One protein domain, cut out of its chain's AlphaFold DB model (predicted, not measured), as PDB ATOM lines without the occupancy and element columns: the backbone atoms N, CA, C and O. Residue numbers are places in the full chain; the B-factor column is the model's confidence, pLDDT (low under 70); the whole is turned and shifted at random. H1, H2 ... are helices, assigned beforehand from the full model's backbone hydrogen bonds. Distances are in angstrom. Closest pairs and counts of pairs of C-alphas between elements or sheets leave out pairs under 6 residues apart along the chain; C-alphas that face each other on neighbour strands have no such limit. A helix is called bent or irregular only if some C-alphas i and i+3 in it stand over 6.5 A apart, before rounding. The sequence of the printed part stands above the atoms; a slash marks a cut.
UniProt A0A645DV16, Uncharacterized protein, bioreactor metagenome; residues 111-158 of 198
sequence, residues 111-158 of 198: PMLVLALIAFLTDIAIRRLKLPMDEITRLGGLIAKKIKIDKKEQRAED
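Overview. This is residues 111 to 158 of the 198 residues of an uncharacterized protein of bioreactor metagenome (UniProt A0A645DV16). Two helices, H1 and the longer H2, make a flat, open V, joined at its corner by the three residues 130 to 132. The chain runs along H1 to this corner and then folds back along H2, with the space between the two arms empty. The printed part has 48 residues with two named helices, H1 then H2, and no named strand; the class is all helix. It is only just extended, close to loose, with a radius of gyration of the C-alphas of 14.6 A, and the C-alphas span 44 by 28 by 6 A.

Along the chain. H1 covers residues 111 to 129, starting with C-alpha 111 at (-4.658, 2.716, 22.654) and ending with C-alpha 129 at (-17.282, 2.535, 45.690), a length of 26.3 A. H2 covers residues 133 to 157, from C-alpha 133 at (-7.425, -1.125, 49.336) to C-alpha 157 at (13.490, -16.904, 23.904), a length of 36.5 A. Neither helix is bent.

Arrangement. H1 and H2 are apart, with no C-alpha of the one within 8 A of the other. The link between them, residues 130 to 132, is tight. Residues 111 to 125, 127 to 135 and 137 to 158 stand free. In H1 every O i to N i+4 pair is within hydrogen-bond range; in H2, 20 of 21 are.

Size, cuts and confidence. The C-alphas of Arg 128 and Asp 158, the two farthest apart, are separated by 44.4 A, and those of Pro 111 and Asp 158 by 25.9 A. The printed part has no cut. The mean pLDDT of the printed part is 78.6, with 91 for H1 and 71 for H2; residues 131, 133, 149 and 153 to 158 are under 70.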
ATOM      1  N   PRO A 111      -5.124   3.400  21.447       94.00
ATOM      2  CA  PRO A 111      -4.658   2.716  22.654       94.00
ATOM      3  C   PRO A 111      -4.598   3.642  23.879       94.00
ATOM      4  O   PRO A 111      -4.953   3.209  24.975       94.00
ATOM      5  N   MET A 112      -4.224   4.918  23.718       95.56
ATOM      6  CA  MET A 112      -4.282   5.899  24.813       95.56
ATOM      7  C   MET A 112      -5.715   6.176  25.267       95.56
ATOM      8  O   MET A 112      -5.949   6.299  26.465       95.56
ATOM      9  N   LEU A 113      -6.679   6.236  24.346       96.19
ATOM     10  CA  LEU A 113      -8.085   6.478  24.669       96.19
ATOM     11  C   LEU A 113      -8.697   5.315  25.458       96.19
ATOM     12  O   LEU A 113      -9.382   5.542  26.454       96.19
ATOM     13  N   VAL A 114      -8.400   4.070  25.074       96.75
ATOM     14  CA  VAL A 114      -8.815   2.883  25.841       96.75
ATOM     15  C   VAL A 114      -8.190   2.898  27.238       96.75
ATOM     16  O   VAL A 114      -8.885   2.671  28.229       96.75
ATOM     17  N   LEU A 115      -6.895   3.211  27.339       96.25
ATOM     18  CA  LEU A 115      -6.205   3.296  28.625       96.25
ATOM     19  C   LEU A 115      -6.779   4.415  29.508       96.25
ATOM     20  O   LEU A 115      -6.984   4.207  30.703       96.25
ATOM     21  N   ALA A 116      -7.110   5.567  28.919       96.12
ATOM     22  CA  ALA A 116      -7.768   6.675  29.602       96.12
ATOM     23  C   ALA A 116      -9.169   6.293  30.102       96.12
ATOM     24  O   ALA A 116      -9.520   6.628  31.232       96.12
ATOM     25  N   LEU A 117      -9.950   5.544  29.315       96.69
ATOM     26  CA  LEU A 117     -11.268   5.054  29.725       96.69
ATOM     27  C   LEU A 117     -11.169   4.113  30.933       96.69
ATOM     28  O   LEU A 117     -11.905   4.277  31.905       96.69
ATOM     29  N   ILE A 118     -10.237   3.155  30.905       95.25
ATOM     30  CA  ILE A 118     -10.000   2.235  32.028       95.25
ATOM     31  C   ILE A 118      -9.548   3.013  33.270       95.25
ATOM     32  O   ILE A 118     -10.062   2.776  34.366       95.25
ATOM     33  N   ALA A 119      -8.624   3.962  33.111       93.25
ATOM     34  CA  ALA A 119      -8.153   4.805  34.206       93.25
ATOM     35  C   ALA A 119      -9.292   5.640  34.812       93.25
ATOM     36  O   ALA A 119      -9.415   5.714  36.032       93.25
ATOM     37  N   PHE A 120     -10.166   6.201  33.975       94.00
ATOM     38  CA  PHE A 120     -11.322   6.982  34.409       94.00
ATOM     39  C   PHE A 120     -12.328   6.141  35.203       94.00
ATOM     40  O   PHE A 120     -12.745   6.535  36.293       94.00
ATOM     41  N   LEU A 121     -12.679   4.951  34.705       91.81
ATOM     42  CA  LEU A 121     -13.548   4.019  35.430       91.81
ATOM     43  C   LEU A 121     -12.928   3.593  36.766       91.81
ATOM     44  O   LEU A 121     -13.630   3.516  37.774       91.81
ATOM     45  N   THR A 122     -11.613   3.362  36.788       87.62
ATOM     46  CA  THR A 122     -10.877   2.998  38.006       87.62
ATOM     47  C   THR A 122     -10.885   4.136  39.030       87.62
ATOM     48  O   THR A 122     -11.136   3.890  40.207       87.62
ATOM     49  N   ASP A 123     -10.677   5.383  38.601       89.88
ATOM     50  CA  ASP A 123     -10.728   6.560  39.478       89.88
ATOM     51  C   ASP A 123     -12.115   6.723  40.121       89.88
ATOM     52  O   ASP A 123     -12.221   6.882  41.341       89.88
ATOM     53  N   ILE A 124     -13.188   6.577  39.330       88.44
ATOM     54  CA  ILE A 124     -14.564   6.594  39.848       88.44
ATOM     55  C   ILE A 124     -14.786   5.445  40.829       88.44
ATOM     56  O   ILE A 124     -15.341   5.669  41.904       88.44
ATOM     57  N   ALA A 125     -14.365   4.225  40.491       85.75
ATOM     58  CA  ALA A 125     -14.553   3.062  41.349       85.75
ATOM     59  C   ALA A 125     -13.867   3.252  42.711       85.75
ATOM     60  O   ALA A 125     -14.487   3.038  43.751       85.75
ATOM     61  N   ILE A 126     -12.627   3.744  42.728       83.56
ATOM     62  CA  ILE A 126     -11.888   3.992  43.972       83.56
ATOM     63  C   ILE A 126     -12.572   5.078  44.813       83.56
ATOM     64  O   ILE A 126     -12.791   4.882  46.010       83.56
ATOM     65  N   ARG A 127     -12.947   6.212  44.205       82.06
ATOM     66  CA  ARG A 127     -13.528   7.350  44.942       82.06
ATOM     67  C   ARG A 127     -14.964   7.107  45.393       82.06
ATOM     68  O   ARG A 127     -15.365   7.588  46.451       82.06
ATOM     69  N   ARG A 128     -15.759   6.405  44.584       83.00
ATOM     70  CA  ARG A 128     -17.210   6.269  44.776       83.00
ATOM     71  C   ARG A 128     -17.592   4.975  45.494       83.00
ATOM     72  O   ARG A 128     -18.554   4.990  46.254       83.00
ATOM     73  N   LEU A 129     -16.868   3.877  45.264       78.44
ATOM     74  CA  LEU A 129     -17.282   2.535  45.690       78.44
ATOM     75  C   LEU A 129     -16.613   2.063  46.995       78.44
ATOM     76  O   LEU A 129     -16.941   0.982  47.471       78.44
ATOM     77  N   LYS A 130     -15.717   2.866  47.602       71.25
ATOM     78  CA  LYS A 130     -14.981   2.536  48.848       71.25
ATOM     79  C   LYS A 130     -14.424   1.103  48.836       71.25
ATOM     80  O   LYS A 130     -14.595   0.343  49.787       71.25
ATOM     81  N   LEU A 131     -13.784   0.735  47.730       69.75
ATOM     82  CA  LEU A 131     -13.187  -0.587  47.567       69.75
ATOM     83  C   LEU A 131     -12.101  -0.822  48.636       69.75
ATOM     84  O   LEU A 131     -11.321   0.098  48.908       69.75
ATOM     85  N   PRO A 132     -12.021  -2.023  49.240       73.88
ATOM     86  CA  PRO A 132     -10.967  -2.347  50.192       73.88
ATOM     87  C   PRO A 132      -9.608  -2.282  49.485       73.88
ATOM     88  O   PRO A 132      -9.323  -3.045  48.560       73.88
ATOM     89  N   MET A 133      -8.753  -1.354  49.925       67.69
ATOM     90  CA  MET A 133      -7.425  -1.125  49.336       67.69
ATOM     91  C   MET A 133      -6.536  -2.381  49.364       67.69
ATOM     92  O   MET A 133      -5.668  -2.557  48.504       67.69
ATOM     93  N   ASP A 134      -6.797  -3.297  50.298       72.44
ATOM     94  CA  ASP A 134      -6.089  -4.569  50.434       72.44
ATOM     95  C   ASP A 134      -6.324  -5.523  49.250       72.44
ATOM     96  O   ASP A 134      -5.437  -6.300  48.901       72.44
ATOM     97  N   GLU A 135      -7.486  -5.470  48.593       71.31
ATOM     98  CA  GLU A 135      -7.775  -6.315  47.426       71.31
ATOM     99  C   GLU A 135      -7.201  -5.721  46.133       71.31
ATOM    100  O   GLU A 135      -6.635  -6.447  45.311       71.31
ATOM    101  N   ILE A 136      -7.247  -4.391  45.988       71.44
ATOM    102  CA  ILE A 136      -6.691  -3.670  44.830       71.44
ATOM    103  C   ILE A 136      -5.171  -3.856  44.750       71.44
ATOM    104  O   ILE A 136      -4.623  -4.146  43.682       71.44
ATOM    105  N   THR A 137      -4.476  -3.724  45.882       74.19
ATOM    106  CA  THR A 137      -3.011  -3.869  45.953       74.19
ATOM    107  C   THR A 137      -2.553  -5.298  45.661       74.19
ATOM    108  O   THR A 137      -1.549  -5.494  44.970       74.19
ATOM    109  N   ARG A 138      -3.314  -6.311  46.100       75.44
ATOM    110  CA  ARG A 138      -3.059  -7.722  45.766       75.44
ATOM    111  C   ARG A 138      -3.240  -7.990  44.274       75.44
ATOM    112  O   ARG A 138      -2.363  -8.603  43.666       75.44
ATOM    113  N   LEU A 139      -4.323  -7.496  43.673       74.88
ATOM    114  CA  LEU A 139      -4.590  -7.689  42.246       74.88
ATOM    115  C   LEU A 139      -3.535  -6.990  41.370       74.88
ATOM    116  O   LEU A 139      -2.982  -7.611  40.460       74.88
ATOM    117  N   GLY A 140      -3.173  -5.746  41.698       78.00
ATOM    118  CA  GLY A 140      -2.089  -5.021  41.026       78.00
ATOM    119  C   GLY A 140      -0.734  -5.729  41.146       78.00
ATOM    120  O   GLY A 140       0.010  -5.822  40.168       78.00
ATOM    121  N   GLY A 141      -0.438  -6.311  42.315       79.88
ATOM    122  CA  GLY A 141       0.763  -7.117  42.544       79.88
ATOM    123  C   GLY A 141       0.825  -8.387  41.686       79.88
ATOM    124  O   GLY A 141       1.893  -8.716  41.166       79.88
ATOM    125  N   LEU A 142      -0.303  -9.077  41.478       77.88
ATOM    126  CA  LEU A 142      -0.378 -10.256  40.605       77.88
ATOM    127  C   LEU A 142      -0.179  -9.896  39.128       77.88
ATOM    128  O   LEU A 142       0.585 -10.572  38.438       77.88
ATOM    129  N   ILE A 143      -0.799  -8.809  38.663       78.81
ATOM    130  CA  ILE A 143      -0.635  -8.310  37.289       78.81
ATOM    131  C   ILE A 143       0.827  -7.911  37.044       78.81
ATOM    132  O   ILE A 143       1.436  -8.344  36.067       78.81
ATOM    133  N   ALA A 144       1.441  -7.170  37.973       79.62
ATOM    134  CA  ALA A 144       2.846  -6.775  37.874       79.62
ATOM    135  C   ALA A 144       3.809  -7.975  37.903       79.62
ATOM    136  O   ALA A 144       4.846  -7.960  37.235       79.62
ATOM    137  N   LYS A 145       3.480  -9.026  38.665       77.94
ATOM    138  CA  LYS A 145       4.268 -10.263  38.708       77.94
ATOM    139  C   LYS A 145       4.149 -11.040  37.397       77.94
ATOM    140  O   LYS A 145       5.170 -11.503  36.903       77.94
ATOM    141  N   LYS A 146       2.952 -11.111  36.805       76.31
ATOM    142  CA  LYS A 146       2.708 -11.772  35.514       76.31
ATOM    143  C   LYS A 146       3.433 -11.069  34.361       76.31
ATOM    144  O   LYS A 146       4.198 -11.712  33.658       76.31
ATOM    145  N   ILE A 147       3.352  -9.738  34.283       78.62
ATOM    146  CA  ILE A 147       4.084  -8.938  33.279       78.62
ATOM    147  C   ILE A 147       5.609  -9.115  33.411       78.62
ATOM    148  O   ILE A 147       6.328  -9.153  32.413       78.62
ATOM    149  N   LYS A 148       6.137  -9.241  34.638       76.38
ATOM    150  CA  LYS A 148       7.567  -9.532  34.861       76.38
ATOM    151  C   LYS A 148       7.970 -10.941  34.420       76.38
ATOM    152  O   LYS A 148       9.126 -11.119  34.040       76.38
ATOM    153  N   ILE A 149       7.066 -11.916  34.509       69.38
ATOM    154  CA  ILE A 149       7.303 -13.298  34.078       69.38
ATOM    155  C   ILE A 149       7.312 -13.358  32.548       69.38
ATOM    156  O   ILE A 149       8.318 -13.793  31.992       69.38
ATOM    157  N   ASP A 150       6.308 -12.776  31.887       70.25
ATOM    158  CA  ASP A 150       6.230 -12.727  30.420       70.25
ATOM    159  C   ASP A 150       7.447 -11.996  29.818       70.25
ATOM    160  O   ASP A 150       8.067 -12.454  28.860       70.25
ATOM    161  N   LYS A 151       7.896 -10.899  30.450       71.19
ATOM    162  CA  LYS A 151       9.118 -10.180  30.044       71.19
ATOM    163  C   LYS A 151      10.404 -10.997  30.246       71.19
ATOM    164  O   LYS A 151      11.409 -10.723  29.591       71.19
ATOM    165  N   LYS A 152      10.418 -11.959  31.176       70.62
ATOM    166  CA  LYS A 152      11.569 -12.842  31.428       70.62
ATOM    167  C   LYS A 152      11.598 -14.013  30.445       70.62
ATOM    168  O   LYS A 152      12.691 -14.384  30.031       70.62
ATOM    169  N   GLU A 153      10.440 -14.542  30.054       62.53
ATOM    170  CA  GLU A 153      10.311 -15.570  29.011       62.53
ATOM    171  C   GLU A 153      10.665 -15.022  27.628       62.53
ATOM    172  O   GLU A 153      11.557 -15.570  26.988       62.53
ATOM    173  N   GLN A 154      10.127 -13.862  27.234       59.53
ATOM    174  CA  GLN A 154      10.475 -13.222  25.953       59.53
ATOM    175  C   GLN A 154      11.976 -12.921  25.831       59.53
ATOM    176  O   GLN A 154      12.571 -13.074  24.770       59.53
ATOM    177  N   ARG A 155      12.627 -12.545  26.939       57.41
ATOM    178  CA  ARG A 155      14.077 -12.299  26.980       57.41
ATOM    179  C   ARG A 155      14.911 -13.587  27.008       57.41
ATOM    180  O   ARG A 155      16.103 -13.527  26.735       57.41
ATOM    181  N   ALA A 156      14.327 -14.722  27.390       59.12
ATOM    182  CA  ALA A 156      14.984 -16.028  27.357       59.12
ATOM    183  C   ALA A 156      14.840 -16.709  25.985       59.12
ATOM    184  O   ALA A 156      15.722 -17.471  25.595       59.12
ATOM    185  N   GLU A 157      13.764 -16.410  25.256       52.06
ATOM    186  CA  GLU A 157      13.490 -16.904  23.904       52.06
ATOM    187  C   GLU A 157      14.307 -16.135  22.845       52.06
ATOM    188  O   GLU A 157      15.012 -16.757  22.055       52.06
ATOM    189  N   ASP A 158      14.396 -14.801  22.955       50.44
ATOM    190  CA  ASP A 158      15.237 -13.922  22.105       50.44
ATOM    191  C   ASP A 158      16.757 -14.216  22.215       50.44
ATOM    192  O   ASP A 158      17.554 -13.906  21.330       50.44
TER     193      ASP A 158